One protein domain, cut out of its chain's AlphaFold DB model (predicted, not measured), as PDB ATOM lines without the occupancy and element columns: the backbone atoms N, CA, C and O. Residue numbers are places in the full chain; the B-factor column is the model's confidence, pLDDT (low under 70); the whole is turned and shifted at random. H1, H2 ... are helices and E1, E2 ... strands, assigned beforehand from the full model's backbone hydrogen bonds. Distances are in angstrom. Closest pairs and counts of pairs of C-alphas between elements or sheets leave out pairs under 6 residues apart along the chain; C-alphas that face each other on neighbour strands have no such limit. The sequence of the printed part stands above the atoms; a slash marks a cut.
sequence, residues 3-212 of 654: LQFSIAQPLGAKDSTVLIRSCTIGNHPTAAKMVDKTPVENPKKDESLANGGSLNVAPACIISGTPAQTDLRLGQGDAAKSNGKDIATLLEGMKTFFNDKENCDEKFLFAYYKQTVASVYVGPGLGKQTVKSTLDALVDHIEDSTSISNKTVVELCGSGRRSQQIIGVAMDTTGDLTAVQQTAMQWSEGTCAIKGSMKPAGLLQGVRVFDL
ATOM      1  N   LEU A   3      -1.608  40.063  -7.286       93.44
ATOM      2  CA  LEU A   3      -1.608  39.745  -8.701       93.44
ATOM      3  C   LEU A   3      -2.977  40.099  -9.288       93.44
ATOM      4  O   LEU A   3      -4.015  39.731  -8.740       93.44
ATOM      5  N   GLN A   4      -2.976  40.775 -10.428       89.38
ATOM      6  CA  GLN A   4      -4.169  41.079 -11.204       89.38
ATOM      7  C   GLN A   4      -3.926  40.651 -12.649       89.38
ATOM      8  O   GLN A   4      -2.962  41.075 -13.288       89.38
ATOM      9  N   PHE A   5      -4.790  39.774 -13.141       89.19
ATOM     10  CA  PHE A   5      -4.750  39.233 -14.491       89.19
ATOM     11  C   PHE A   5      -6.148  38.762 -14.903       89.19
ATOM     12  O   PHE A   5      -7.024  38.595 -14.056       89.19
ATOM     13  N   SER A   6      -6.362  38.575 -16.207       87.50
ATOM     14  CA  SER A   6      -7.649  38.138 -16.764       87.50
ATOM     15  C   SER A   6      -8.129  36.832 -16.134       87.50
ATOM     16  O   SER A   6      -7.338  35.905 -16.004       87.50
ATOM     17  N   ILE A   7      -9.418  36.715 -15.802       88.62
ATOM     18  CA  ILE A   7     -10.022  35.404 -15.480       88.62
ATOM     19  C   ILE A   7     -10.603  34.723 -16.723       88.62
ATOM     20  O   ILE A   7     -10.794  33.516 -16.710       88.62
ATOM     21  N   ALA A   8     -10.845  35.482 -17.797       83.62
ATOM     22  CA  ALA A   8     -11.368  34.968 -19.060       83.62
ATOM     23  C   ALA A   8     -10.282  34.314 -19.937       83.62
ATOM     24  O   ALA A   8     -10.604  33.588 -20.872       83.62
ATOM     25  N   GLN A   9      -9.001  34.561 -19.641       84.44
ATOM     26  CA  GLN A   9      -7.853  33.959 -20.324       84.44
ATOM     27  C   GLN A   9      -7.128  32.994 -19.371       84.44
ATOM     28  O   GLN A   9      -6.356  33.439 -18.514       84.44
ATOM     29  N   PRO A  10      -7.352  31.671 -19.485       85.62
ATOM     30  CA  PRO A  10      -6.769  30.693 -18.571       85.62
ATOM     31  C   PRO A  10      -5.235  30.693 -18.620       85.62
ATOM     32  O   PRO A  10      -4.648  30.650 -19.701       85.62
ATOM     33  N   LEU A  11      -4.575  30.675 -17.459       86.62
ATOM     34  CA  LEU A  11      -3.108  30.626 -17.339       86.62
ATOM     35  C   LEU A  11      -2.501  29.321 -17.883       86.62
ATOM     36  O   LEU A  11      -1.349  29.306 -18.306       86.62
ATOM     37  N   GLY A  12      -3.266  28.224 -17.884       75.75
ATOM     38  CA  GLY A  12      -2.817  26.907 -18.355       75.75
ATOM     39  C   GLY A  12      -2.986  26.656 -19.859       75.75
ATOM     40  O   GLY A  12      -2.593  25.594 -20.344       75.75
ATOM     41  N   ALA A  13      -3.587  27.587 -20.605       79.75
ATOM     42  CA  ALA A  13      -3.792  27.436 -22.043       79.75
ATOM     43  C   ALA A  13      -2.526  27.836 -22.821       79.75
ATOM     44  O   ALA A  13      -1.941  28.891 -22.581       79.75
ATOM     45  N   LYS A  14      -2.087  26.985 -23.761       69.88
ATOM     46  CA  LYS A  14      -0.804  27.138 -24.483       69.88
ATOM     47  C   LYS A  14      -0.736  28.375 -25.383       69.88
ATOM     48  O   LYS A  14       0.353  28.831 -25.714       69.88
ATOM     49  N   ASP A  15      -1.885  28.872 -25.809       70.12
ATOM     50  CA  ASP A  15      -2.084  30.012 -26.702       70.12
ATOM     51  C   ASP A  15      -2.545  31.279 -25.964       70.12
ATOM     52  O   ASP A  15      -2.589  32.360 -26.558       70.12
ATOM     53  N   SER A  16      -2.818  31.173 -24.660       69.88
ATOM     54  CA  SER A  16      -3.285  32.282 -23.838       69.88
ATOM     55  C   SER A  16      -2.204  33.340 -23.642       69.88
ATOM     56  O   SER A  16      -1.024  33.064 -23.417       69.88
ATOM     57  N   THR A  17      -2.627  34.594 -23.734       69.44
ATOM     58  CA  THR A  17      -1.790  35.771 -23.545       69.44
ATOM     59  C   THR A  17      -2.299  36.523 -22.336       69.44
ATOM     60  O   THR A  17      -3.287  37.237 -22.426       69.44
ATOM     61  N   VAL A  18      -1.611  36.370 -21.209       78.81
ATOM     62  CA  VAL A  18      -2.048  36.965 -19.948       78.81
ATOM     63  C   VAL A  18      -1.079  38.061 -19.526       78.81
ATOM     64  O   VAL A  18       0.096  37.803 -19.260       78.81
ATOM     65  N   LEU A  19      -1.577  39.294 -19.446       80.56
ATOM     66  CA  LEU A  19      -0.880  40.372 -18.754       80.56
ATOM     67  C   LEU A  19      -1.062  40.181 -17.247       80.56
ATOM     68  O   LEU A  19      -2.185  40.230 -16.748       80.56
ATOM     69  N   ILE A  20       0.046  39.995 -16.530       86.12
ATOM     70  CA  ILE A  20       0.050  39.900 -15.068       86.12
ATOM     71  C   ILE A  20       0.574  41.213 -14.501       86.12
ATOM     72  O   ILE A  20       1.758  41.529 -14.612       86.12
ATOM     73  N   ARG A  21      -0.310  41.971 -13.857       85.12
ATOM     74  CA  ARG A  21       0.067  43.120 -13.031       85.12
ATOM     75  C   ARG A  21       0.338  42.615 -11.626       85.12
ATOM     76  O   ARG A  21      -0.434  41.820 -11.095       85.12
ATOM     77  N   SER A  22       1.439  43.048 -11.027       87.56
ATOM     78  CA  SER A  22       1.798  42.619  -9.679       87.56
ATOM     79  C   SER A  22       2.267  43.777  -8.819       87.56
ATOM     80  O   SER A  22       2.868  44.737  -9.302       87.56
ATOM     81  N   CYS A  23       2.012  43.672  -7.520       83.00
ATOM     82  CA  CYS A  23       2.628  44.538  -6.530       83.00
ATOM     83  C   CYS A  23       3.070  43.733  -5.302       83.00
ATOM     84  O   CYS A  23       2.559  42.651  -4.988       83.00
ATOM     85  N   THR A  24       4.082  44.246  -4.607       82.81
ATOM     86  CA  THR A  24       4.587  43.647  -3.371       82.81
ATOM     87  C   THR A  24       4.146  44.494  -2.190       82.81
ATOM     88  O   THR A  24       4.374  45.700  -2.150       82.81
ATOM     89  N   ILE A  25       3.501  43.848  -1.221       73.62
ATOM     90  CA  ILE A  25       3.119  44.472   0.042       73.62
ATOM     91  C   ILE A  25       4.340  44.390   0.957       73.62
ATOM     92  O   ILE A  25       4.806  43.293   1.261       73.62
ATOM     93  N   GLY A  26       4.896  45.542   1.336       62.62
ATOM     94  CA  GLY A  26       6.025  45.627   2.262       62.62
ATOM     95  C   GLY A  26       7.034  46.731   1.936       62.62
ATOM     96  O   GLY A  26       7.200  47.153   0.788       62.62
ATOM     97  N   ASN A  27       7.753  47.175   2.968       52.84
ATOM     98  CA  ASN A  27       8.704  48.289   2.908       52.84
ATOM     99  C   ASN A  27      10.129  47.891   2.509       52.84
ATOM    100  O   ASN A  27      10.985  48.770   2.446       52.84
ATOM    101  N   HIS A  28      10.404  46.622   2.183       47.97
ATOM    102  CA  HIS A  28      11.740  46.256   1.719       47.97
ATOM    103  C   HIS A  28      12.081  47.038   0.436       47.97
ATOM    104  O   HIS A  28      11.307  46.990  -0.534       47.97
ATOM    105  N   PRO A  29      13.186  47.806   0.431       44.50
ATOM    106  CA  PRO A  29      13.697  48.421  -0.777       44.50
ATOM    107  C   PRO A  29      14.251  47.298  -1.652       44.50
ATOM    108  O   PRO A  29      15.338  46.784  -1.420       44.50
ATOM    109  N   THR A  30      13.477  46.864  -2.641       49.19
ATOM    110  CA  THR A  30      14.049  46.146  -3.777       49.19
ATOM    111  C   THR A  30      14.809  47.157  -4.634       49.19
ATOM    112  O   THR A  30      14.410  48.322  -4.699       49.19
ATOM    113  N   ALA A  31      15.878  46.741  -5.320       43.59
ATOM    114  CA  ALA A  31      16.624  47.608  -6.245       43.59
ATOM    115  C   ALA A  31      15.695  48.321  -7.261       43.59
ATOM    116  O   ALA A  31      15.912  49.476  -7.617       43.59
ATOM    117  N   ALA A  32      14.571  47.685  -7.618       44.00
ATOM    118  CA  ALA A  32      13.516  48.242  -8.469       44.00
ATOM    119  C   ALA A  32      12.783  49.478  -7.893       44.00
ATOM    120  O   ALA A  32      12.223  50.263  -8.655       44.00
ATOM    121  N   LYS A  33      12.763  49.693  -6.567       42.88
ATOM    122  CA  LYS A  33      12.090  50.854  -5.942       42.88
ATOM    123  C   LYS A  33      12.883  52.161  -6.056       42.88
ATOM    124  O   LYS A  33      12.310  53.217  -5.797       42.88
ATOM    125  N   MET A  34      14.170  52.116  -6.406       46.16
ATOM    126  CA  MET A  34      15.050  53.290  -6.321       46.16
ATOM    127  C   MET A  34      15.161  54.113  -7.612       46.16
ATOM    128  O   MET A  34      15.582  55.265  -7.536       46.16
ATOM    129  N   VAL A  35      14.756  53.577  -8.769       50.66
ATOM    130  CA  VAL A  35      15.104  54.176 -10.073       50.66
ATOM    131  C   VAL A  35      14.025  55.109 -10.641       50.66
ATOM    132  O   VAL A  35      14.364  56.047 -11.361       50.66
ATOM    133  N   ASP A  36      12.749  54.951 -10.269       52.47
ATOM    134  CA  ASP A  36      11.700  55.854 -10.753       52.47
ATOM    135  C   ASP A  36      10.595  56.110  -9.719       52.47
ATOM    136  O   ASP A  36       9.825  55.221  -9.331       52.47
ATOM    137  N   LYS A  37      10.562  57.359  -9.241       51.62
ATOM    138  CA  LYS A  37       9.562  57.884  -8.302       51.62
ATOM    139  C   LYS A  37       8.412  58.585  -9.012       51.62
ATOM    140  O   LYS A  37       7.543  59.088  -8.308       51.62
ATOM    141  N   THR A  38       8.406  58.650 -10.347       61.81
ATOM    142  CA  THR A  38       7.317  59.304 -11.076       61.81
ATOM    143  C   THR A  38       6.017  58.574 -10.747       61.81
ATOM    144  O   THR A  38       5.900  57.380 -11.051       61.81
ATOM    145  N   PRO A  39       5.067  59.227 -10.054       68.69
ATOM    146  CA  PRO A  39       3.778  58.622  -9.782       68.69
ATOM    147  C   PRO A  39       3.110  58.336 -11.122       68.69
ATOM    148  O   PRO A  39       3.034  59.210 -11.983       68.69
ATOM    149  N   VAL A  40       2.680  57.095 -11.314       82.50
ATOM    150  CA  VAL A  40       1.840  56.742 -12.452       82.50
ATOM    151  C   VAL A  40       0.412  56.961 -11.992       82.50
ATOM    152  O   VAL A  40      -0.014  56.344 -11.016       82.50
ATOM    153  N   GLU A  41      -0.290  57.885 -12.641       83.75
ATOM    154  CA  GLU A  41      -1.701  58.119 -12.352       83.75
ATOM    155  C   GLU A  41      -2.514  56.860 -12.653       83.75
ATOM    156  O   GLU A  41      -2.228  56.118 -13.597       83.75
ATOM    157  N   ASN A  42      -3.522  56.604 -11.822       87.56
ATOM    158  CA  ASN A  42      -4.401  55.463 -12.002       87.56
ATOM    159  C   ASN A  42      -5.230  55.663 -13.285       87.56
ATOM    160  O   ASN A  42      -6.061  56.573 -13.318       87.56
ATOM    161  N   PRO A  43      -5.063  54.821 -14.323       88.50
ATOM    162  CA  PRO A  43      -5.718  55.028 -15.615       88.50
ATOM    163  C   PRO A  43      -7.245  54.958 -15.540       88.50
ATOM    164  O   PRO A  43      -7.934  55.457 -16.418       88.50
ATOM    165  N   LYS A  44      -7.793  54.384 -14.469       88.69
ATOM    166  CA  LYS A  44      -9.234  54.339 -14.216       88.69
ATOM    167  C   LYS A  44      -9.853  55.701 -13.896       88.69
ATOM    168  O   LYS A  44     -11.074  55.822 -13.925       88.69
ATOM    169  N   LYS A  45      -9.030  56.695 -13.548       88.12
ATOM    170  CA  LYS A  45      -9.439  58.078 -13.252       88.12
ATOM    171  C   LYS A  45      -9.353  59.001 -14.464       88.12
ATOM    172  O   LYS A  45      -9.634  60.185 -14.332       88.12
ATOM    173  N   ASP A  46      -8.915  58.486 -15.610       86.88
ATOM    174  CA  ASP A  46      -8.714  59.294 -16.803       86.88
ATOM    175  C   ASP A  46     -10.063  59.801 -17.340       86.88
ATOM    176  O   ASP A  46     -10.878  59.043 -17.877       86.88
ATOM    177  N   GLU A  47     -10.294  61.106 -17.185       82.75
ATOM    178  CA  GLU A  47     -11.520  61.787 -17.607       82.75
ATOM    179  C   GLU A  47     -11.716  61.770 -19.134       82.75
ATOM    180  O   GLU A  47     -12.827  62.001 -19.613       82.75
ATOM    181  N   SER A  48     -10.668  61.469 -19.911       81.56
ATOM    182  CA  SER A  48     -10.755  61.348 -21.372       81.56
ATOM    183  C   SER A  48     -11.408  60.040 -21.841       81.56
ATOM    184  O   SER A  48     -11.804  59.926 -23.008       81.56
ATOM    185  N   LEU A  49     -11.560  59.058 -20.944       85.31
ATOM    186  CA  LEU A  49     -12.279  57.821 -21.230       85.31
ATOM    187  C   LEU A  49     -13.760  58.114 -21.518       85.31
ATOM    188  O   LEU A  49     -14.339  59.071 -21.012       85.31
ATOM    189  N   ALA A  50     -14.412  57.262 -22.310       79.56
ATOM    190  CA  ALA A  50     -15.770  57.472 -22.822       79.56
ATOM    191  C   ALA A  50     -16.823  57.731 -21.727       79.56
ATOM    192  O   ALA A  50     -17.816  58.403 -21.991       79.56
ATOM    193  N   ASN A  51     -16.576  57.247 -20.505       74.19
ATOM    194  CA  ASN A  51     -17.441  57.425 -19.336       74.19
ATOM    195  C   ASN A  51     -16.799  58.288 -18.227       74.19
ATOM    196  O   ASN A  51     -17.258  58.260 -17.091       74.19
ATOM    197  N   GLY A  52     -15.709  59.002 -18.526       77.00
ATOM    198  CA  GLY A  52     -14.946  59.786 -17.550       77.00
ATOM    199  C   GLY A  52     -14.131  58.951 -16.555       77.00
ATOM    200  O   GLY A  52     -13.751  59.471 -15.514       77.00
ATOM    201  N   GLY A  53     -13.906  57.663 -16.835       83.00
ATOM    202  CA  GLY A  53     -13.181  56.727 -15.967       83.00
ATOM    203  C   GLY A  53     -14.069  55.663 -15.312       83.00
ATOM    204  O   GLY A  53     -15.240  55.908 -15.024       83.00
ATOM    205  N   SER A  54     -13.526  54.462 -15.074       79.62
ATOM    206  CA  SER A  54     -14.294  53.324 -14.530       79.62
ATOM    207  C   SER A  54     -14.782  53.575 -13.098       79.62
ATOM    208  O   SER A  54     -15.881  53.155 -12.733       79.62
ATOM    209  N   LEU A  55     -14.023  54.343 -12.304       84.44
ATOM    210  CA  LEU A  55     -14.381  54.656 -10.916       84.44
ATOM    211  C   LEU A  55     -15.632  55.537 -10.798       84.44
ATOM    212  O   LEU A  55     -16.314  55.494  -9.777       84.44
ATOM    213  N   ASN A  56     -15.947  56.319 -11.834       77.88
ATOM    214  CA  ASN A  56     -17.084  57.243 -11.825       77.88
ATOM    215  C   ASN A  56     -18.422  56.559 -12.125       77.88
ATOM    216  O   ASN A  56     -19.473  57.127 -11.844       77.88
ATOM    217  N   VAL A  57     -18.389  55.350 -12.691       72.44
ATOM    218  CA  VAL A  57     -19.590  54.612 -13.108       72.44
ATOM    219  C   VAL A  57     -19.810  53.314 -12.339       72.44
ATOM    220  O   VAL A  57     -20.894  52.744 -12.409       72.44
ATOM    221  N   ALA A  58     -18.812  52.830 -11.599       75.62
ATOM    222  CA  ALA A  58     -18.935  51.600 -10.831       75.62
ATOM    223  C   ALA A  58     -19.853  51.795  -9.600       75.62
ATOM    224  O   ALA A  58     -19.531  52.605  -8.726       75.62
ATOM    225  N   PRO A  59     -20.948  51.018  -9.450       73.75
ATOM    226  CA  PRO A  59     -21.886  51.172  -8.330       73.75
ATOM    227  C   PRO A  59     -21.221  51.077  -6.953       73.75
ATOM    228  O   PRO A  59     -21.501  51.883  -6.069       73.75
ATOM    229  N   ALA A  60     -20.270  50.153  -6.794       77.44
ATOM    230  CA  ALA A  60     -19.521  49.949  -5.554       77.44
ATOM    231  C   ALA A  60     -18.597  51.126  -5.169       77.44
ATOM    232  O   ALA A  60     -18.119  51.181  -4.037       77.44
ATOM    233  N   CYS A  61     -18.345  52.066  -6.087       78.75
ATOM    234  CA  CYS A  61     -17.630  53.313  -5.812       78.75
ATOM    235  C   CYS A  61     -18.554  54.428  -5.301       78.75
ATOM    236  O   CYS A  61     -18.088  55.365  -4.655       78.75
ATOM    237  N   ILE A  62     -19.853  54.328  -5.589       72.38
ATOM    238  CA  ILE A  62     -20.847  55.382  -5.355       72.38
ATOM    239  C   ILE A  62     -21.715  55.043  -4.137       72.38
ATOM    240  O   ILE A  62     -22.034  55.915  -3.330       72.38
ATOM    241  N   ILE A  63     -22.081  53.768  -3.982       70.38
ATOM    242  CA  ILE A  63     -23.039  53.277  -2.991       70.38
ATOM    243  C   ILE A  63     -22.339  52.258  -2.085       70.38
ATOM    244  O   ILE A  63     -21.578  51.411  -2.547       70.38
ATOM    245  N   SER A  64     -22.585  52.335  -0.774       67.25
ATOM    246  CA  SER A  64     -21.982  51.415   0.209       67.25
ATOM    247  C   SER A  64     -22.807  50.149   0.482       67.25
ATOM    248  O   SER A  64     -22.267  49.201   1.045       67.25
ATOM    249  N   GLY A  65     -24.080  50.126   0.075       69.56
ATOM    250  CA  GLY A  65     -25.016  49.017   0.289       69.56
ATOM    251  C   GLY A  65     -25.530  48.901   1.723       69.56
ATOM    252  O   GLY A  65     -24.989  49.514   2.649       69.56
ATOM    253  N   THR A  66     -26.573  48.092   1.909       73.31
ATOM    254  CA  THR A  66     -27.124  47.778   3.238       73.31
ATOM    255  C   THR A  66     -26.524  46.461   3.737       73.31
ATOM    256  O   THR A  66     -26.588  45.464   3.017       73.31
ATOM    257  N   PRO A  67     -25.918  46.419   4.939       86.38
ATOM    258  CA  PRO A  67     -25.348  45.186   5.466       86.38
ATOM    259  C   PRO A  67     -26.437  44.212   5.927       86.38
ATOM    260  O   PRO A  67     -27.245  44.546   6.791       86.38
ATOM    261  N   ALA A  68     -26.369  42.976   5.446       87.69
ATOM    262  CA  ALA A  68     -27.145  41.841   5.926       87.69
ATOM    263  C   ALA A  68     -26.206  40.747   6.451       87.69
ATOM    264  O   ALA A  68     -25.221  40.381   5.801       87.69
ATOM    265  N   GLN A  69     -26.494  40.212   7.637       91.69
ATOM    266  CA  GLN A  69     -25.740  39.081   8.177       91.69
ATOM    267  C   GLN A  69     -26.101  37.819   7.389       91.69
ATOM    268  O   GLN A  69     -27.272  37.465   7.289       91.69
ATOM    269  N   THR A  70     -25.103  37.173   6.793       91.19
ATOM    270  CA  THR A  70     -25.294  36.032   5.893       91.19
ATOM    271  C   THR A  70     -24.224  34.984   6.154       91.19
ATOM    272  O   THR A  70     -23.046  35.317   6.242       91.19
ATOM    273  N   ASP A  71     -24.618  33.717   6.215       93.50
ATOM    274  CA  ASP A  71     -23.673  32.607   6.301       93.50
ATOM    275  C   ASP A  71     -23.175  32.219   4.903       93.50
ATOM    276  O   ASP A  71     -23.960  32.069   3.961       93.50
ATOM    277  N   LEU A  72     -21.863  32.036   4.759       96.06
ATOM    278  CA  LEU A  72     -21.250  31.604   3.501       96.06
ATOM    279  C   LEU A  72     -20.984  30.102   3.539       96.06
ATOM    280  O   LEU A  72     -20.623  29.544   4.571       96.06
ATOM    281  N   ARG A  73     -21.124  29.422   2.403       96.00
ATOM    282  CA  ARG A  73     -20.816  27.992   2.299       96.00
ATOM    283  C   ARG A  73     -19.306  27.800   2.364       96.00
ATOM    284  O   ARG A  73     -18.579  28.470   1.635       96.00
ATOM    285  N   LEU A  74     -18.854  26.862   3.192       95.00
ATOM    286  CA  LEU A  74     -17.452  26.468   3.314       95.00
ATOM    287  C   LEU A  74     -17.244  25.099   2.660       95.00
ATOM    288  O   LEU A  74     -17.997  24.152   2.901       95.00
ATOM    289  N   GLY A  75     -16.214  24.989   1.831       93.50
ATOM    290  CA  GLY A  75     -15.766  23.752   1.206       93.50
ATOM    291  C   GLY A  75     -14.287  23.517   1.476       93.50
ATOM    292  O   GLY A  75     -13.492  24.460   1.477       93.50
ATOM    293  N   GLN A  76     -13.911  22.258   1.684       91.00
ATOM    294  CA  GLN A  76     -12.533  21.850   1.957       91.00
ATOM    295  C   GLN A  76     -12.115  20.667   1.067       91.00
ATOM    296  O   GLN A  76     -12.929  19.832   0.665       91.00
ATOM    297  N   GLY A  77     -10.831  20.650   0.721       87.31
ATOM    298  CA  GLY A  77     -10.117  19.541   0.095       87.31
ATOM    299  C   GLY A  77      -9.509  18.582   1.124       87.31
ATOM    300  O   GLY A  77     -10.142  18.230   2.120       87.31
ATOM    301  N   ASP A  78      -8.287  18.129   0.861       83.25
ATOM    302  CA  ASP A  78      -7.583  17.176   1.718       83.25
ATOM    303  C   ASP A  78      -6.832  17.891   2.844       83.25
ATOM    304  O   ASP A  78      -6.303  18.988   2.670       83.25
ATOM    305  N   ALA A  79      -6.740  17.248   4.009       77.81
ATOM    306  CA  ALA A  79      -6.016  17.801   5.147       77.81
ATOM    307  C   ALA A  79      -4.539  18.061   4.794       77.81
ATOM    308  O   ALA A  79      -3.851  17.181   4.273       77.81
ATOM    309  N   ALA A  80      -4.038  19.252   5.122       76.31
ATOM    310  CA  ALA A  80      -2.649  19.633   4.910       76.31
ATOM    311  C   ALA A  80      -2.046  20.281   6.162       76.31
ATOM    312  O   ALA A  80      -2.739  20.803   7.033       76.31
ATOM    313  N   LYS A  81      -0.714  20.250   6.260       68.38
ATOM    314  CA  LYS A  81       0.022  21.074   7.224       68.38
ATOM    315  C   LYS A  81       0.353  22.398   6.545       68.38
ATOM    316  O   LYS A  81       1.356  22.481   5.844       68.38
ATOM    317  N   SER A  82      -0.487  23.411   6.731       70.12
ATOM    318  CA  SER A  82      -0.192  24.779   6.295       70.12
ATOM    319  C   SER A  82      -0.084  25.723   7.493       70.12
ATOM    320  O   SER A  82      -0.539  25.420   8.598       70.12
ATOM    321  N   ASN A  83       0.594  26.851   7.295       79.81
ATOM    322  CA  ASN A  83       0.814  27.848   8.333       79.81
ATOM    323  C   ASN A  83      -0.305  28.899   8.290       79.81
ATOM    324  O   ASN A  83      -0.296  29.769   7.419       79.81
ATOM    325  N   GLY A  84      -1.232  28.849   9.252       84.62
ATOM    326  CA  GLY A  84      -2.343  29.805   9.354       84.62
ATOM    327  C   GLY A  84      -1.898  31.270   9.355       84.62
ATOM    328  O   GLY A  84      -2.550  32.104   8.734       84.62
ATOM    329  N   LYS A  85      -0.720  31.583   9.917       86.38
ATOM    330  CA  LYS A  85      -0.173  32.954   9.917       86.38
ATOM    331  C   LYS A  85       0.194  33.448   8.517       86.38
ATOM    332  O   LYS A  85       0.013  34.627   8.208       86.38
ATOM    333  N   ASP A  86       0.727  32.564   7.673       86.56
ATOM    334  CA  ASP A  86       1.094  32.915   6.298       86.56
ATOM    335  C   ASP A  86      -0.174  33.172   5.458       86.56
ATOM    336  O   ASP A  86      -0.200  34.114   4.665       86.56
ATOM    337  N   ILE A  87      -1.245  32.401   5.691       90.31
ATOM    338  CA  ILE A  87      -2.556  32.622   5.060       90.31
ATOM    339  C   ILE A  87      -3.183  33.932   5.548       90.31
ATOM    340  O   ILE A  87      -3.573  34.750   4.720       90.31
ATOM    341  N   ALA A  88      -3.205  34.184   6.859       91.75
ATOM    342  CA  ALA A  88      -3.724  35.431   7.423       91.75
ATOM    343  C   ALA A  88      -3.006  36.661   6.841       91.75
ATOM    344  O   ALA A  88      -3.647  37.616   6.408       91.75
ATOM    345  N   THR A  89      -1.674  36.598   6.715       91.12
ATOM    346  CA  THR A  89      -0.868  37.657   6.079       91.12
ATOM    347  C   THR A  89      -1.270  37.889   4.621       91.12
ATOM    348  O   THR A  89      -1.354  39.029   4.158       91.12
ATOM    349  N   LEU A  90      -1.507  36.808   3.878       92.88
ATOM    350  CA  LEU A  90      -1.919  36.878   2.485       92.88
ATOM    351  C   LEU A  90      -3.317  37.507   2.343       92.88
ATOM    352  O   LEU A  90      -3.480  38.413   1.522       92.88
ATOM    353  N   LEU A  91      -4.287  37.089   3.163       95.25
ATOM    354  CA  LEU A  91      -5.654  37.621   3.155       95.25
ATOM    355  C   LEU A  91      -5.708  39.087   3.611       95.25
ATOM    356  O   LEU A  91      -6.417  39.884   2.998       95.25
ATOM    357  N   GLU A  92      -4.901  39.484   4.599       92.94
ATOM    358  CA  GLU A  92      -4.767  40.884   5.034       92.94
ATOM    359  C   GLU A  92      -4.298  41.791   3.888       92.94
ATOM    360  O   GLU A  92      -4.797  42.903   3.684       92.94
ATOM    361  N   GLY A  93      -3.364  41.289   3.079       93.06
ATOM    362  CA  GLY A  93      -2.902  41.988   1.894       93.06
ATOM    363  C   GLY A  93      -4.004  42.216   0.859       93.06
ATOM    364  O   GLY A  93      -4.114  43.307   0.297       93.06
ATOM    365  N   MET A  94      -4.848  41.207   0.632       95.88
ATOM    366  CA  MET A  94      -5.999  41.311  -0.270       95.88
ATOM    367  C   MET A  94      -7.065  42.259   0.286       95.88
ATOM    368  O   MET A  94      -7.599  43.085  -0.450       95.88
ATOM    369  N   LYS A  95      -7.325  42.202   1.597       95.31
ATOM    370  CA  LYS A  95      -8.226  43.126   2.295       95.31
ATOM    371  C   LYS A  95      -7.776  44.576   2.124       95.31
ATOM    372  O   LYS A  95      -8.592  45.435   1.804       95.31
ATOM    373  N   THR A  96      -6.481  44.843   2.290       93.00
ATOM    374  CA  THR A  96      -5.899  46.181   2.098       93.00
ATOM    375  C   THR A  96      -6.155  46.701   0.682       93.00
ATOM    376  O   THR A  96      -6.559  47.849   0.526       93.00
ATOM    377  N   PHE A  97      -5.990  45.855  -0.339       93.56
ATOM    378  CA  PHE A  97      -6.249  46.228  -1.731       93.56
ATOM    379  C   PHE A  97      -7.707  46.637  -1.976       93.56
ATOM    380  O   PHE A  97      -7.941  47.702  -2.537       93.56
ATOM    381  N   PHE A  98      -8.680  45.830  -1.538       93.19
ATOM    382  CA  PHE A  98     -10.106  46.126  -1.754       93.19
ATOM    383  C   PHE A  98     -10.642  47.274  -0.890       93.19
ATOM    384  O   PHE A  98     -11.666  47.860  -1.230       93.19
ATOM    385  N   ASN A  99      -9.976  47.592   0.224       91.81
ATOM    386  CA  ASN A  99     -10.320  48.747   1.053       91.81
ATOM    387  C   ASN A  99      -9.838  50.076   0.455       91.81
ATOM    388  O   ASN A  99     -10.285  51.137   0.898       91.81
ATOM    389  N   ASP A 100      -8.924  50.038  -0.516       91.25
ATOM    390  CA  ASP A 100      -8.504  51.238  -1.224       91.25
ATOM    391  C   ASP A 100      -9.637  51.729  -2.134       91.25
ATOM    392  O   ASP A 100     -10.177  50.983  -2.957       91.25
ATOM    393  N   LYS A 101      -9.990  53.011  -2.002       87.94
ATOM    394  CA  LYS A 101     -11.035  53.648  -2.816       87.94
ATOM    395  C   LYS A 101     -10.694  53.637  -4.303       87.94
ATOM    396  O   LYS A 101     -11.595  53.730  -5.121       87.94
ATOM    397  N   GLU A 102      -9.422  53.519  -4.666       89.94
ATOM    398  CA  GLU A 102      -8.991  53.414  -6.059       89.94
ATOM    399  C   GLU A 102      -9.249  52.041  -6.702       89.94
ATOM    400  O   GLU A 102      -9.091  51.890  -7.915       89.94
ATOM    401  N   ASN A 103      -9.668  51.058  -5.899       90.81
ATOM    402  CA  ASN A 103      -9.999  49.698  -6.325       90.81
ATOM    403  C   ASN A 103     -11.482  49.366  -6.097       90.81
ATOM    404  O   ASN A 103     -11.870  48.196  -6.087       90.81
ATOM    405  N   CYS A 104     -12.332  50.376  -5.900       86.75
ATOM    406  CA  CYS A 104     -13.757  50.177  -5.639       86.75
ATOM    407  C   CYS A 104     -14.515  49.527  -6.811       86.75
ATOM    408  O   CYS A 104     -15.585  48.965  -6.602       86.75
ATOM    409  N   ASP A 105     -13.961  49.536  -8.023       86.19
ATOM    410  CA  ASP A 105     -14.499  48.867  -9.213       86.19
ATOM    411  C   ASP A 105     -13.968  47.431  -9.401       86.19
ATOM    412  O   ASP A 105     -14.513  46.664 -10.196       86.19
ATOM    413  N   GLU A 106     -12.944  47.020  -8.643       90.50
ATOM    414  CA  GLU A 106     -12.278  45.728  -8.831       90.50
ATOM    415  C   GLU A 106     -13.172  44.556  -8.444       90.50
ATOM    416  O   GLU A 106     -13.710  44.489  -7.339       90.50
ATOM    417  N   LYS A 107     -13.324  43.590  -9.348       90.81
ATOM    418  CA  LYS A 107     -14.212  42.429  -9.152       90.81
ATOM    419  C   LYS A 107     -13.480  41.221  -8.587       90.81
ATOM    420  O   LYS A 107     -14.111  40.321  -8.054       90.81
ATOM    421  N   PHE A 108     -12.162  41.167  -8.719       93.94
ATOM    422  CA  PHE A 108     -11.369  40.041  -8.252       93.94
ATOM    423  C   PHE A 108      -9.916  40.446  -8.034       93.94
ATOM    424  O   PHE A 108      -9.434  41.432  -8.584       93.94
ATOM    425  N   LEU A 109      -9.214  39.658  -7.232       96.12
ATOM    426  CA  LEU A 109      -7.790  39.815  -6.971       96.12
ATOM    427  C   LEU A 109      -7.186  38.448  -6.706       96.12
ATOM    428  O   LEU A 109      -7.836  37.606  -6.087       96.12
ATOM    429  N   PHE A 110      -5.932  38.265  -7.099       96.81
ATOM    430  CA  PHE A 110      -5.140  37.095  -6.758       96.81
ATOM    431  C   PHE A 110      -3.985  37.480  -5.837       96.81
ATOM    432  O   PHE A 110      -3.492  38.609  -5.855       96.81
ATOM    433  N   ALA A 111      -3.515  36.537  -5.036       96.56
ATOM    434  CA  ALA A 111      -2.345  36.736  -4.198       96.56
ATOM    435  C   ALA A 111      -1.485  35.479  -4.145       96.56
ATOM    436  O   ALA A 111      -1.987  34.365  -4.261       96.56
ATOM    437  N   TYR A 112      -0.182  35.681  -3.956       94.62
ATOM    438  CA  TYR A 112       0.803  34.629  -3.737       94.62
ATOM    439  C   TYR A 112       1.709  34.985  -2.556       94.62
ATOM    440  O   TYR A 112       2.278  36.087  -2.502       94.62
ATOM    441  N   TYR A 113       1.889  34.043  -1.634       92.31
ATOM    442  CA  TYR A 113       2.812  34.157  -0.509       92.31
ATOM    443  C   TYR A 113       3.274  32.770  -0.061       92.31
ATOM    444  O   TYR A 113       2.454  31.947   0.326       92.31
ATOM    445  N   LYS A 114       4.591  32.512  -0.123       89.19
ATOM    446  CA  LYS A 114       5.225  31.249   0.311       89.19
ATOM    447  C   LYS A 114       4.432  29.995  -0.106       89.19
ATOM    448  O   LYS A 114       3.968  29.249   0.745       89.19
ATOM    449  N   GLN A 115       4.251  29.793  -1.415       89.19
ATOM    450  CA  GLN A 115       3.503  28.671  -2.011       89.19
ATOM    451  C   GLN A 115       1.976  28.688  -1.802       89.19
ATOM    452  O   GLN A 115       1.272  27.956  -2.485       89.19
ATOM    453  N   THR A 116       1.431  29.563  -0.957       92.94
ATOM    454  CA  THR A 116      -0.020  29.756  -0.860       92.94
ATOM    455  C   THR A 116      -0.492  30.733  -1.927       92.94
ATOM    456  O   THR A 116       0.058  31.832  -2.055       92.94
ATOM    457  N   VAL A 117      -1.529  30.346  -2.666       95.81
ATOM    458  CA  VAL A 117      -2.272  31.207  -3.587       95.81
ATOM    459  C   VAL A 117      -3.692  31.421  -3.080       95.81
ATOM    460  O   VAL A 117      -4.290  30.519  -2.497       95.81
ATOM    461  N   ALA A 118      -4.251  32.601  -3.331       97.38
ATOM    462  CA  ALA A 118      -5.675  32.831  -3.126       97.38
ATOM    463  C   ALA A 118      -6.274  33.733  -4.197       97.38
ATOM    464  O   ALA A 118      -5.562  34.515  -4.831       97.38
ATOM    465  N   SER A 119      -7.591  33.645  -4.350       97.81
ATOM    466  CA  SER A 119      -8.404  34.594  -5.096       97.81
ATOM    467  C   SER A 119      -9.574  35.080  -4.267       97.81
ATOM    468  O   SER A 119     -10.184  34.295  -3.544       97.81
ATOM    469  N   VAL A 120      -9.950  36.334  -4.476       98.12
ATOM    470  CA  VAL A 120     -11.257  36.871  -4.105       98.12
ATOM    471  C   VAL A 120     -12.001  37.179  -5.395       98.12
ATOM    472  O   VAL A 120     -11.402  37.744  -6.305       98.12
ATOM    473  N   TYR A 121     -13.286  36.850  -5.457       97.19
ATOM    474  CA  TYR A 121     -14.241  37.368  -6.433       97.19
ATOM    475  C   TYR A 121     -15.388  38.048  -5.689       97.19
ATOM    476  O   TYR A 121     -15.917  37.489  -4.731       97.19
ATOM    477  N   VAL A 122     -15.786  39.228  -6.145       94.50
ATOM    478  CA  VAL A 122     -16.932  39.986  -5.655       94.50
ATOM    479  C   VAL A 122     -17.718  40.517  -6.850       94.50
ATOM    480  O   VAL A 122     -17.210  41.294  -7.663       94.50
ATOM    481  N   GLY A 123     -18.967  40.077  -6.968       88.12
ATOM    482  CA  GLY A 123     -19.869  40.531  -8.012       88.12
ATOM    483  C   GLY A 123     -20.138  42.041  -7.918       88.12
ATOM    484  O   GLY A 123     -20.113  42.610  -6.824       88.12
ATOM    485  N   PRO A 124     -20.387  42.727  -9.048       80.88
ATOM    486  CA  PRO A 124     -20.622  44.176  -9.067       80.88
ATOM    487  C   PRO A 124     -21.877  44.644  -8.311       80.88
ATOM    488  O   PRO A 124     -21.980  45.836  -8.048       80.88
ATOM    489  N   GLY A 125     -22.798  43.743  -7.949       79.69
ATOM    490  CA  GLY A 125     -23.960  44.056  -7.110       79.69
ATOM    491  C   GLY A 125     -23.651  44.087  -5.609       79.69
ATOM    492  O   GLY A 125     -24.540  44.374  -4.817       79.69
ATOM    493  N   LEU A 126     -22.410  43.799  -5.200       84.81
ATOM    494  CA  LEU A 126     -21.998  43.761  -3.799       84.81
ATOM    495  C   LEU A 126     -20.987  44.869  -3.474       84.81
ATOM    496  O   LEU A 126     -20.009  45.091  -4.196       84.81
ATOM    497  N   GLY A 127     -21.180  45.528  -2.331       85.06
ATOM    498  CA  GLY A 127     -20.250  46.517  -1.792       85.06
ATOM    499  C   GLY A 127     -18.927  45.874  -1.372       85.06
ATOM    500  O   GLY A 127     -18.899  44.736  -0.891       85.06
ATOM    501  N   LYS A 128     -17.806  46.596  -1.514       89.56
ATOM    502  CA  LYS A 128     -16.458  46.061  -1.208       89.56
ATOM    503  C   LYS A 128     -16.243  45.752   0.270       89.56
ATOM    504  O   LYS A 128     -15.429  44.897   0.610       89.56
ATOM    505  N   GLN A 129     -17.044  46.343   1.150       91.31
ATOM    506  CA  GLN A 129     -17.114  45.990   2.564       91.31
ATOM    507  C   GLN A 129     -17.486  44.509   2.774       91.31
ATOM    508  O   GLN A 129     -17.063  43.919   3.769       91.31
ATOM    509  N   THR A 130     -18.191  43.882   1.821       94.12
ATOM    510  CA  THR A 130     -18.460  42.433   1.815       94.12
ATOM    511  C   THR A 130     -17.169  41.623   1.764       94.12
ATOM    512  O   THR A 130     -17.026  40.646   2.499       94.12
ATOM    513  N   VAL A 131     -16.197  42.045   0.943       96.25
ATOM    514  CA  VAL A 131     -14.880  41.394   0.860       96.25
ATOM    515  C   VAL A 131     -14.186  41.483   2.208       96.25
ATOM    516  O   VAL A 131     -13.754  40.464   2.737       96.25
ATOM    517  N   LYS A 132     -14.138  42.685   2.795       95.62
ATOM    518  CA  LYS A 132     -13.545  42.900   4.117       95.62
ATOM    519  C   LYS A 132     -14.162  41.961   5.157       95.62
ATOM    520  O   LYS A 132     -13.432  41.227   5.810       95.62
ATOM    521  N   SER A 133     -15.491  41.945   5.266       96.88
ATOM    522  CA  SER A 133     -16.184  41.112   6.252       96.88
ATOM    523  C   SER A 133     -15.982  39.615   6.016       96.88
ATOM    524  O   SER A 133     -15.924  38.864   6.983       96.88
ATOM    525  N   THR A 134     -15.890  39.185   4.756       97.75
ATOM    526  CA  THR A 134     -15.649  37.781   4.398       97.75
ATOM    527  C   THR A 134     -14.229  37.358   4.761       97.75
ATOM    528  O   THR A 134     -14.032  36.281   5.314       97.75
ATOM    529  N   LEU A 135     -13.239  38.206   4.464       97.56
ATOM    530  CA  LEU A 135     -11.837  37.934   4.771       97.56
ATOM    531  C   LEU A 135     -11.569  37.948   6.278       97.56
ATOM    532  O   LEU A 135     -10.870  37.058   6.743       97.56
ATOM    533  N   ASP A 136     -12.147  38.893   7.027       96.38
ATOM    534  CA  ASP A 136     -12.016  38.941   8.491       96.38
ATOM    535  C   ASP A 136     -12.591  37.657   9.127       96.38
ATOM    536  O   ASP A 136     -11.878  36.954   9.834       96.38
ATOM    537  N   ALA A 137     -13.822  37.263   8.765       96.56
ATOM    538  CA  ALA A 137     -14.432  36.030   9.277       96.56
ATOM    539  C   ALA A 137     -13.635  34.765   8.906       96.56
ATOM    540  O   ALA A 137     -13.541  33.823   9.691       96.56
ATOM    541  N   LEU A 138     -13.052  34.726   7.702       95.81
ATOM    542  CA  LEU A 138     -12.226  33.603   7.266       95.81
ATOM    543  C   LEU A 138     -10.893  33.538   8.022       95.81
ATOM    544  O   LEU A 138     -10.438  32.439   8.330       95.81
ATOM    545  N   VAL A 139     -10.270  34.680   8.324       94.38
ATOM    546  CA  VAL A 139      -9.061  34.725   9.160       94.38
ATOM    547  C   VAL A 139      -9.370  34.190  10.556       94.38
ATOM    548  O   VAL A 139      -8.674  33.274  10.988       94.38
ATOM    549  N   ASP A 140     -10.451  34.653  11.189       92.88
ATOM    550  CA  ASP A 140     -10.878  34.171  12.511       92.88
ATOM    551  C   ASP A 140     -11.086  32.643  12.499       92.88
ATOM    552  O   ASP A 140     -10.526  31.911  13.314       92.88
ATOM    553  N   HIS A 141     -11.797  32.124  11.489       91.56
ATOM    554  CA  HIS A 141     -12.016  30.683  11.329       91.56
ATOM    555  C   HIS A 141     -10.711  29.880  11.166       91.56
ATOM    556  O   HIS A 141     -10.608  28.745  11.637       91.56
ATOM    557  N   ILE A 142      -9.718  30.440  10.472       89.62
ATOM    558  CA  ILE A 142      -8.415  29.802  10.257       89.62
ATOM    559  C   ILE A 142      -7.583  29.797  11.539       89.62
ATOM    560  O   ILE A 142      -6.918  28.798  11.813       89.62
ATOM    561  N   GLU A 143      -7.601  30.888  12.304       87.25
ATOM    562  CA  GLU A 143      -6.867  30.996  13.567       87.25
ATOM    563  C   GLU A 143      -7.427  30.054  14.642       87.25
ATOM    564  O   GLU A 143      -6.652  29.477  15.407       87.25
ATOM    565  N   ASP A 144      -8.740  29.808  14.623       86.00
ATOM    566  CA  ASP A 144      -9.419  28.863  15.519       86.00
ATOM    567  C   ASP A 144      -9.270  27.384  15.097       86.00
ATOM    568  O   ASP A 144      -9.591  26.467  15.860       86.00
ATOM    569  N   SER A 145      -8.777  27.116  13.883       81.94
ATOM    570  CA  SER A 145      -8.672  25.763  13.326       81.94
ATOM    571  C   SER A 145      -7.336  25.079  13.656       81.94
ATOM    572  O   SER A 145      -6.256  25.625  13.448       81.94
ATOM    573  N   THR A 146      -7.373  23.807  14.072       74.50
ATOM    574  CA  THR A 146      -6.156  23.022  14.387       74.50
ATOM    575  C   THR A 146      -5.392  22.526  13.154       74.50
ATOM    576  O   THR A 146      -4.221  22.158  13.247       74.50
ATOM    577  N   SER A 147      -6.056  22.459  11.999       77.62
ATOM    578  CA  SER A 147      -5.478  22.043  10.719       77.62
ATOM    579  C   SER A 147      -6.257  22.666   9.570       77.62
ATOM    580  O   SER A 147      -7.483  22.720   9.627       77.62
ATOM    581  N   ILE A 148      -5.560  23.069   8.512       81.38
ATOM    582  CA  ILE A 148      -6.156  23.733   7.352       81.38
ATOM    583  C   ILE A 148      -6.019  22.802   6.146       81.38
ATOM    584  O   ILE A 148      -4.990  22.160   5.942       81.38
ATOM    585  N   SER A 149      -7.068  22.706   5.339       87.38
ATOM    586  CA  SER A 149      -7.055  21.901   4.117       87.38
ATOM    587  C   SER A 149      -6.132  22.502   3.043       87.38
ATOM    588  O   SER A 149      -5.953  23.719   2.980       87.38
ATOM    589  N   ASN A 150      -5.585  21.660   2.157       89.31
ATOM    590  CA  ASN A 150      -4.787  22.096   1.006       89.31
ATOM    591  C   ASN A 150      -5.556  23.042   0.076       89.31
ATOM    592  O   ASN A 150      -4.956  23.911  -0.550       89.31
ATOM    593  N   LYS A 151      -6.878  22.866   0.007       92.31
ATOM    594  CA  LYS A 151      -7.827  23.694  -0.731       92.31
ATOM    595  C   LYS A 151      -8.944  24.130   0.195       92.31
ATOM    596  O   LYS A 151      -9.542  23.292   0.874       92.31
ATOM    597  N   THR A 152      -9.244  25.419   0.202       94.12
ATOM    598  CA  THR A 152     -10.357  25.984   0.968       94.12
ATOM    599  C   THR A 152     -11.130  26.931   0.073       94.12
ATOM    600  O   THR A 152     -10.535  27.782  -0.585       94.12
ATOM    601  N   VAL A 153     -12.451  26.779   0.035       96.31
ATOM    602  CA  VAL A 153     -13.351  27.666  -0.701       96.31
ATOM    603  C   VAL A 153     -14.435  28.159   0.241       96.31
ATOM    604  O   VAL A 153     -15.067  27.362   0.928       96.31
ATOM    605  N   VAL A 154     -14.666  29.463   0.239       97.25
ATOM    606  CA  VAL A 154     -15.789  30.113   0.909       97.25
ATOM    607  C   VAL A 154     -16.597  30.832  -0.155       97.25
ATOM    608  O   VAL A 154     -16.024  31.601  -0.919       97.25
ATOM    609  N   GLU A 155     -17.906  30.604  -0.230       97.38
ATOM    610  CA  GLU A 155     -18.745  31.266  -1.233       97.38
ATOM    611  C   GLU A 155     -20.157  31.591  -0.735       97.38
ATOM    612  O   GLU A 155     -20.811  30.789  -0.065       97.38
ATOM    613  N   LEU A 156     -20.673  32.746  -1.155       95.75
ATOM    614  CA  LEU A 156     -22.105  32.997  -1.268       95.75
ATOM    615  C   LEU A 156     -22.502  32.720  -2.716       95.75
ATOM    616  O   LEU A 156     -22.330  33.566  -3.590       95.75
ATOM    617  N   CYS A 157     -23.009  31.520  -2.982       93.06
ATOM    618  CA  CYS A 157     -23.407  31.113  -4.326       93.06
ATOM    619  C   CYS A 157     -24.604  30.155  -4.303       93.06
ATOM    620  O   CYS A 157     -24.787  29.383  -3.357       93.06
ATOM    621  N   GLY A 158     -25.406  30.192  -5.370       86.88
ATOM    622  CA  GLY A 158     -26.605  29.374  -5.551       86.88
ATOM    623  C   GLY A 158     -27.872  30.094  -5.091       86.88
ATOM    624  O   GLY A 158     -27.870  31.302  -4.862       86.88
ATOM    625  N   SER A 159     -28.972  29.351  -4.939       82.31
ATOM    626  CA  SER A 159     -30.294  29.902  -4.572       82.31
ATOM    627  C   SER A 159     -30.813  30.972  -5.548       82.31
ATOM    628  O   SER A 159     -31.360  31.983  -5.131       82.31
ATOM    629  N   GLY A 160     -30.589  30.781  -6.853       76.56
ATOM    630  CA  GLY A 160     -31.024  31.724  -7.893       76.56
ATOM    631  C   GLY A 160     -30.163  32.985  -8.041       76.56
ATOM    632  O   GLY A 160     -30.441  33.790  -8.928       76.56
ATOM    633  N   ARG A 161     -29.106  33.148  -7.228       81.81
ATOM    634  CA  ARG A 161     -28.168  34.275  -7.337       81.81
ATOM    635  C   ARG A 161     -27.445  34.275  -8.681       81.81
ATOM    636  O   ARG A 161     -26.976  33.234  -9.142       81.81
ATOM    637  N   ARG A 162     -27.318  35.462  -9.271       83.56
ATOM    638  CA  ARG A 162     -26.511  35.712 -10.477       83.56
ATOM    639  C   ARG A 162     -25.068  36.036 -10.096       83.56
ATOM    640  O   ARG A 162     -24.799  36.344  -8.939       83.56
ATOM    641  N   SER A 163     -24.150  36.035 -11.066       84.38
ATOM    642  CA  SER A 163     -22.728  36.365 -10.844       84.38
ATOM    643  C   SER A 163     -22.510  37.691 -10.107       84.38
ATOM    644  O   SER A 163     -21.599  37.820  -9.295       84.38
ATOM    645  N   GLN A 164     -23.405  38.657 -10.300       81.19
ATOM    646  CA  GLN A 164     -23.365  39.968  -9.649       81.19
ATOM    647  C   GLN A 164     -23.598  39.928  -8.136       81.19
ATOM    648  O   GLN A 164     -23.166  40.845  -7.445       81.19
ATOM    649  N   GLN A 165     -24.235  38.869  -7.636       85.06
ATOM    650  CA  GLN A 165     -24.580  38.659  -6.227       85.06
ATOM    651  C   GLN A 165     -23.693  37.589  -5.567       85.06
ATOM    652  O   GLN A 165     -24.003  37.113  -4.474       85.06
ATOM    653  N   ILE A 166     -22.613  37.171  -6.235       93.19
ATOM    654  CA  ILE A 166     -21.681  36.167  -5.718       93.19
ATOM    655  C   ILE A 166     -20.487  36.851  -5.048       93.19
ATOM    656  O   ILE A 166     -19.866  37.751  -5.615       93.19
ATOM    657  N   ILE A 167     -20.128  36.369  -3.858       97.06
ATOM    658  CA  ILE A 167     -18.819  36.587  -3.230       97.06
ATOM    659  C   ILE A 167     -18.151  35.226  -3.048       97.06
ATOM    660  O   ILE A 167     -18.798  34.269  -2.624       97.06
ATOM    661  N   GLY A 168     -16.866  35.136  -3.374       97.56
ATOM    662  CA  GLY A 168     -16.098  33.905  -3.262       97.56
ATOM    663  C   GLY A 168     -14.649  34.159  -2.869       97.56
ATOM    664  O   GLY A 168     -14.023  35.103  -3.352       97.56
ATOM    665  N   VAL A 169     -14.105  33.302  -2.008       98.25
ATOM    666  CA  VAL A 169     -12.683  33.238  -1.663       98.25
ATOM    667  C   VAL A 169     -12.202  31.813  -1.886       98.25
ATOM    668  O   VAL A 169     -12.770  30.879  -1.327       98.25
ATOM    669  N   ALA A 170     -11.175  31.630  -2.711       97.19
ATOM    670  CA  ALA A 170     -10.547  30.331  -2.948       97.19
ATOM    671  C   ALA A 170      -9.081  30.403  -2.537       97.19
ATOM    672  O   ALA A 170      -8.408  31.381  -2.851       97.19
ATOM    673  N   MET A 171      -8.589  29.375  -1.854       95.44
ATOM    674  CA  MET A 171      -7.205  29.262  -1.403       95.44
ATOM    675  C   MET A 171      -6.656  27.886  -1.754       95.44
ATOM    676  O   MET A 171      -7.344  26.881  -1.565       95.44
ATOM    677  N   ASP A 172      -5.409  27.852  -2.210       94.06
ATOM    678  CA  ASP A 172      -4.652  26.629  -2.455       94.06
ATOM    679  C   ASP A 172      -3.241  26.768  -1.863       94.06
ATOM    680  O   ASP A 172      -2.507  27.711  -2.167       94.06
ATOM    681  N   THR A 173      -2.862  25.844  -0.979       93.06
ATOM    682  CA  THR A 173      -1.565  25.866  -0.278       93.06
ATOM    683  C   THR A 173      -0.477  25.074  -1.005       93.06
ATOM    684  O   THR A 173       0.623  24.922  -0.480       93.06
ATOM    685  N   THR A 174      -0.779  24.513  -2.178       91.50
ATOM    686  CA  THR A 174       0.167  23.776  -3.033       91.50
ATOM    687  C   THR A 174       0.785  24.670  -4.111       91.50
ATOM    688  O   THR A 174       1.848  24.348  -4.647       91.50
ATOM    689  N   GLY A 175       0.160  25.821  -4.375       91.62
ATOM    690  CA  GLY A 175       0.615  26.832  -5.325       91.62
ATOM    691  C   GLY A 175      -0.101  26.782  -6.674       91.62
ATOM    692  O   GLY A 175       0.391  27.377  -7.633       91.62
ATOM    693  N   ASP A 176      -1.243  26.094  -6.770       92.88
ATOM    694  CA  ASP A 176      -1.993  25.943  -8.022       92.88
ATOM    695  C   ASP A 176      -2.800  27.209  -8.368       92.88
ATOM    696  O   ASP A 176      -4.012  27.312  -8.156       92.88
ATOM    697  N   LEU A 177      -2.103  28.210  -8.917       93.38
ATOM    698  CA  LEU A 177      -2.713  29.473  -9.342       93.38
ATOM    699  C   LEU A 177      -3.754  29.278 -10.458       93.38
ATOM    700  O   LEU A 177      -4.714  30.043 -10.537       93.38
ATOM    701  N   THR A 178      -3.591  28.253 -11.300       93.44
ATOM    702  CA  THR A 178      -4.517  27.958 -12.403       93.44
ATOM    703  C   THR A 178      -5.864  27.483 -11.867       93.44
ATOM    704  O   THR A 178      -6.900  27.987 -12.299       93.44
ATOM    705  N   ALA A 179      -5.879  26.567 -10.893       92.81
ATOM    706  CA  ALA A 179      -7.121  26.112 -10.265       92.81
ATOM    707  C   ALA A 179      -7.844  27.248  -9.520       92.81
ATOM    708  O   ALA A 179      -9.071  27.376  -9.588       92.81
ATOM    709  N   VAL A 180      -7.083  28.114  -8.844       95.44
ATOM    710  CA  VAL A 180      -7.629  29.292  -8.158       95.44
ATOM    711  C   VAL A 180      -8.233  30.291  -9.157       95.44
ATOM    712  O   VAL A 180      -9.354  30.759  -8.953       95.44
ATOM    713  N   GLN A 181      -7.567  30.555 -10.288       94.94
ATOM    714  CA  GLN A 181      -8.120  31.369 -11.379       94.94
ATOM    715  C   GLN A 181      -9.417  30.784 -11.944       94.94
ATOM    716  O   GLN A 181     -10.393  31.514 -12.110       94.94
ATOM    717  N   GLN A 182      -9.447  29.477 -12.215       93.19
ATOM    718  CA  GLN A 182     -10.640  28.800 -12.729       93.19
ATOM    719  C   GLN A 182     -11.828  28.927 -11.774       93.19
ATOM    720  O   GLN A 182     -12.956  29.114 -12.220       93.19
ATOM    721  N   THR A 183     -11.581  28.877 -10.466       94.81
ATOM    722  CA  THR A 183     -12.632  29.059  -9.457       94.81
ATOM    723  C   THR A 183     -13.225  30.472  -9.522       94.81
ATOM    724  O   THR A 183     -14.443  30.633  -9.575       94.81
ATOM    725  N   ALA A 184     -12.376  31.501  -9.624       95.56
ATOM    726  CA  ALA A 184     -12.825  32.881  -9.803       95.56
ATOM    727  C   ALA A 184     -13.594  33.098 -11.119       95.56
ATOM    728  O   ALA A 184     -14.600  33.812 -11.143       95.56
ATOM    729  N   MET A 185     -13.157  32.450 -12.202       93.12
ATOM    730  CA  MET A 185     -13.858  32.456 -13.487       93.12
ATOM    731  C   MET A 185     -15.260  31.845 -13.365       93.12
ATOM    732  O   MET A 185     -16.227  32.463 -13.804       93.12
ATOM    733  N   GLN A 186     -15.404  30.695 -12.700       92.94
ATOM    734  CA  GLN A 186     -16.709  30.051 -12.496       92.94
ATOM    735  C   GLN A 186     -17.697  30.967 -11.767       92.94
ATOM    736  O   GLN A 186     -18.841  31.099 -12.203       92.94
ATOM    737  N   TRP A 187     -17.264  31.662 -10.711       94.62
ATOM    738  CA  TRP A 187     -18.119  32.637 -10.027       94.62
ATOM    739  C   TRP A 187     -18.549  33.786 -10.938       94.62
ATOM    740  O   TRP A 187     -19.712  34.190 -10.903       94.62
ATOM    741  N   SER A 188     -17.654  34.257 -11.811       90.94
ATOM    742  CA  SER A 188     -17.990  35.290 -12.795       90.94
ATOM    743  C   SER A 188     -19.062  34.858 -13.802       90.94
ATOM    744  O   SER A 188     -19.820  35.695 -14.290       90.94
ATOM    745  N   GLU A 189     -19.199  33.551 -14.025       89.25
ATOM    746  CA  GLU A 189     -20.224  32.928 -14.870       89.25
ATOM    747  C   GLU A 189     -21.481  32.513 -14.081       89.25
ATOM    748  O   GLU A 189     -22.389  31.892 -14.630       89.25
ATOM    749  N   GLY A 190     -21.558  32.826 -12.781       89.81
ATOM    750  CA  GLY A 190     -22.685  32.446 -11.923       89.81
ATOM    751  C   GLY A 190     -22.632  30.995 -11.433       89.81
ATOM    752  O   GLY A 190     -23.619  30.470 -10.917       89.81
ATOM    753  N   THR A 191     -21.492  30.326 -11.597       92.12
ATOM    754  CA  THR A 191     -21.304  28.920 -11.246       92.12
ATOM    755  C   THR A 191     -20.652  28.768  -9.873       92.12
ATOM    756  O   THR A 191     -19.581  29.308  -9.619       92.12
ATOM    757  N   CYS A 192     -21.270  27.971  -8.998       93.50
ATOM    758  CA  CYS A 192     -20.730  27.679  -7.668       93.50
ATOM    759  C   CYS A 192     -19.595  26.659  -7.709       93.50
ATOM    760  O   CYS A 192     -19.682  25.664  -8.435       93.50
ATOM    761  N   ALA A 193     -18.584  26.877  -6.877       92.50
ATOM    762  CA  ALA A 193     -17.373  26.076  -6.798       92.50
ATOM    763  C   ALA A 193     -17.511  24.881  -5.844       92.50
ATOM    764  O   ALA A 193     -16.903  23.834  -6.074       92.50
ATOM    765  N   ILE A 194     -18.341  24.981  -4.795       90.19
ATOM    766  CA  ILE A 194     -18.569  23.872  -3.855       90.19
ATOM    767  C   ILE A 194     -19.578  22.891  -4.470       90.19
ATOM    768  O   ILE A 194     -20.772  22.895  -4.150       90.19
ATOM    769  N   LYS A 195     -19.083  22.068  -5.396       81.19
ATOM    770  CA  LYS A 195     -19.775  20.950  -6.053       81.19
ATOM    771  C   LYS A 195     -18.749  19.916  -6.542       81.19
ATOM    772  O   LYS A 195     -17.585  20.246  -6.754       81.19
ATOM    773  N   GLY A 196     -19.166  18.671  -6.770       73.62
ATOM    774  CA  GLY A 196     -18.286  17.639  -7.336       73.62
ATOM    775  C   GLY A 196     -17.131  17.241  -6.404       73.62
ATOM    776  O   GLY A 196     -17.372  16.613  -5.378       73.62
ATOM    777  N   SER A 197     -15.885  17.563  -6.780       62.56
ATOM    778  CA  SER A 197     -14.650  17.153  -6.083       62.56
ATOM    779  C   SER A 197     -14.330  17.944  -4.805       62.56
ATOM    780  O   SER A 197     -13.458  17.524  -4.045       62.56
ATOM    781  N   MET A 198     -15.025  19.057  -4.544       81.69
ATOM    782  CA  MET A 198     -14.895  19.839  -3.308       81.69
ATOM    783  C   MET A 198     -15.897  19.342  -2.257       81.69
ATOM    784  O   MET A 198     -17.102  19.323  -2.520       81.69
ATOM    785  N   LYS A 199     -15.433  18.967  -1.058       85.06
ATOM    786  CA  LYS A 199     -16.315  18.468   0.009       85.06
ATOM    787  C   LYS A 199     -16.948  19.644   0.764       85.06
ATOM    788  O   LYS A 199     -16.206  20.514   1.226       85.06
ATOM    789  N   PRO A 200     -18.284  19.695   0.925       89.75
ATOM    790  CA  PRO A 200     -18.919  20.645   1.835       89.75
ATOM    791  C   PRO A 200     -18.391  20.449   3.262       89.75
ATOM    792  O   PRO A 200     -18.365  19.323   3.754       89.75
ATOM    793  N   ALA A 201     -17.978  21.534   3.912       88.81
ATOM    794  CA  ALA A 201     -17.332  21.530   5.226       88.81
ATOM    795  C   ALA A 201     -18.046  22.427   6.258       88.81
ATOM    796  O   ALA A 201     -17.519  22.664   7.339       88.81
ATOM    797  N   GLY A 202     -19.254  22.910   5.942       91.75
ATOM    798  CA  GLY A 202     -20.095  23.692   6.850       91.75
ATOM    799  C   GLY A 202     -20.369  25.107   6.345       91.75
ATOM    800  O   GLY A 202     -20.445  25.343   5.135       91.75
ATOM    801  N   LEU A 203     -20.553  26.029   7.290       93.62
ATOM    802  CA  LEU A 203     -20.853  27.436   7.043       93.62
ATOM    803  C   LEU A 203     -19.823  28.329   7.739       93.62
ATOM    804  O   LEU A 203     -19.465  28.079   8.889       93.62
ATOM    805  N   LEU A 204     -19.382  29.378   7.048       95.38
ATOM    806  CA  LEU A 204     -18.640  30.485   7.632       95.38
ATOM    807  C   LEU A 204     -19.643  31.519   8.155       95.38
ATOM    808  O   LEU A 204     -20.387  32.113   7.372       95.38
ATOM    809  N   GLN A 205     -19.657  31.708   9.471       93.88
ATOM    810  CA  GLN A 205     -20.580  32.606  10.167       93.88
ATOM    811  C   GLN A 205     -19.983  34.009  10.343       93.88
ATOM    812  O   GLN A 205     -18.782  34.216  10.198       93.88
ATOM    813  N   GLY A 206     -20.831  34.984  10.684       90.12
ATOM    814  CA  GLY A 206     -20.388  36.339  11.045       90.12
ATOM    815  C   GLY A 206     -20.072  37.258   9.859       90.12
ATOM    816  O   GLY A 206     -19.594  38.376  10.057       90.12
ATOM    817  N   VAL A 207     -20.372  36.836   8.628       96.44
ATOM    818  CA  VAL A 207     -20.154  37.657   7.434       96.44
ATOM    819  C   VAL A 207     -21.303  38.649   7.251       96.44
ATOM    820  O   VAL A 207     -22.482  38.296   7.294       96.44
ATOM    821  N   ARG A 208     -20.956  39.915   7.016       95.88
ATOM    822  CA  ARG A 208     -21.880  40.963   6.578       95.88
ATOM    823  C   ARG A 208     -21.731  41.173   5.078       95.88
ATOM    824  O   ARG A 208     -20.662  41.565   4.610       95.88
ATOM    825  N   VAL A 209     -22.811  40.928   4.350       91.88
ATOM    826  CA  VAL A 209     -22.914  41.130   2.904       91.88
ATOM    827  C   VAL A 209     -23.625  42.451   2.657       91.88
ATOM    828  O   VAL A 209     -24.687  42.692   3.217       91.88
ATOM    829  N   PHE A 210     -23.017  43.321   1.861       88.19
ATOM    830  CA  PHE A 210     -23.536  44.647   1.545       88.19
ATOM    831  C   PHE A 210     -24.149  44.605   0.150       88.19
ATOM    832  O   PHE A 210     -23.418  44.702  -0.837       88.19
ATOM    833  N   ASP A 211     -25.463  44.426   0.066       79.25
ATOM    834  CA  ASP A 211     -26.172  44.441  -1.215       79.25
ATOM    835  C   ASP A 211     -26.322  45.890  -1.706       79.25
ATOM    836  O   ASP A 211     -26.751  46.769  -0.948       79.25
ATOM    837  N   LEU A 212     -25.908  46.154  -2.947       66.12
ATOM    838  CA  LEU A 212     -26.002  47.473  -3.576       66.12
ATOM    839  C   LEU A 212     -27.345  47.702  -4.274       66.12
ATOM    840  O   LEU A 212     -27.703  48.858  -4.486       66.12
TER     841      LEU A 212
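AT A GLANCE: This is residues 3 to 212 of the 654 residues of the protein "Chitinase" of Fusarium euwallaceae (UniProt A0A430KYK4). A six-stranded antiparallel sheet curls like part of a barrel round one side of two helices, H2 and H3, which lie side by side on one face, while a third helix, H4, covers part of the other face. The stretch before the sheet, with the short E1 and H1, loops out beyond the E3 side, and residues 27 to 41 stick out. The printed part has 210 residues, with four named helices and seven named strands in the order E1 H1 E2 H2 E3 E4 H3 E5 E6 H4 E7; the sheet's order is E3 E4 E6 E5 E2 E7. The class is mixed, helices and strands, with 99 of the 210 residues in named elements. The whole is compact, with a radius of gyration of the C-alphas of 17.2 A and spans of 48 by 41 by 36 A.

HOW THE PARTS SIT: The twisted sheet has edge strands E3, residues 108 to 113, and E7, residues 199 to 211. E3 forms a hairpin with E4, residues 116 to 122, with N 111 and O 118 2.9 A apart. E6, residues 167 to 172, is antiparallel to E4, with N 119 and O 170 at 2.8 A, and forms a hairpin with E5, residues 151 to 156, with N 154 and O 169 at 2.8 A. E2, residues 66 to 76, pairs with E5 through N 75 and O 153, 2.8 A, and with E7 through N 68 and O 209, 2.8 A. E2 bends by 54 degrees at residue 69 and E7 by 80 degrees at residue 206. H2, residues 84 to 99, is over E3 and E4 at a height over the sheet of 8.8 A, its closest C-alphas to E3 being those of Leu 90 and Tyr 113, 6.2 A. H3, residues 129 to 143, is on the same face, its closest C-alphas to E7 being those of Thr 130 and Val 209, 4.8 A. H2 and H3 touch at a shallow tilt of 8 degrees, opposite ways, with the C-alphas of Lys 95 and Lys 132 closest at 5.6 A. H4, residues 177 to 188, is on the opposite face, over E4 and E6 at a height of 8.1 A, and its closest C-alphas to E4 are those of Tyr 121 and Ala 184, 5.8 A. These are three layers, helices on both faces of a sheet. E4, H3 and E5 form a split strand-helix-strand unit, two strands running the same way with E6 between them, and its crossover is left-handed. H1, residues 59 to 62, is not on the sheet, and E1, residues 21 to 23, pairs with no named strand. In H2, H3 and H4 every O i to N i+4 pair is within hydrogen-bond range; H1 is too short for one.

IN THESE COORDINATES: E1 begins at C-alpha 21, (0.067, 43.120, -13.031). From first to last C-alpha E2 is 29.8 A long, E7 27.8 A, H2 22.2 A, H3 21.2 A and E4 20.3 A. H2 begins at C-alpha 84, (-2.343, 29.805, 9.354), and E7 ends at C-alpha 211, (-26.172, 44.441, -1.215).

THE WHOLE: The C-alphas of Ser 48 and Thr 146, the two farthest apart, are 52.6 A apart. The printed part has no cut. The link from E1 to H1, 35 residues, is long, and within it residues 27 to 41 stand free. The mean pLDDT of the printed part is 85.2, and 22 residues are under 70, among them residues 26 to 39.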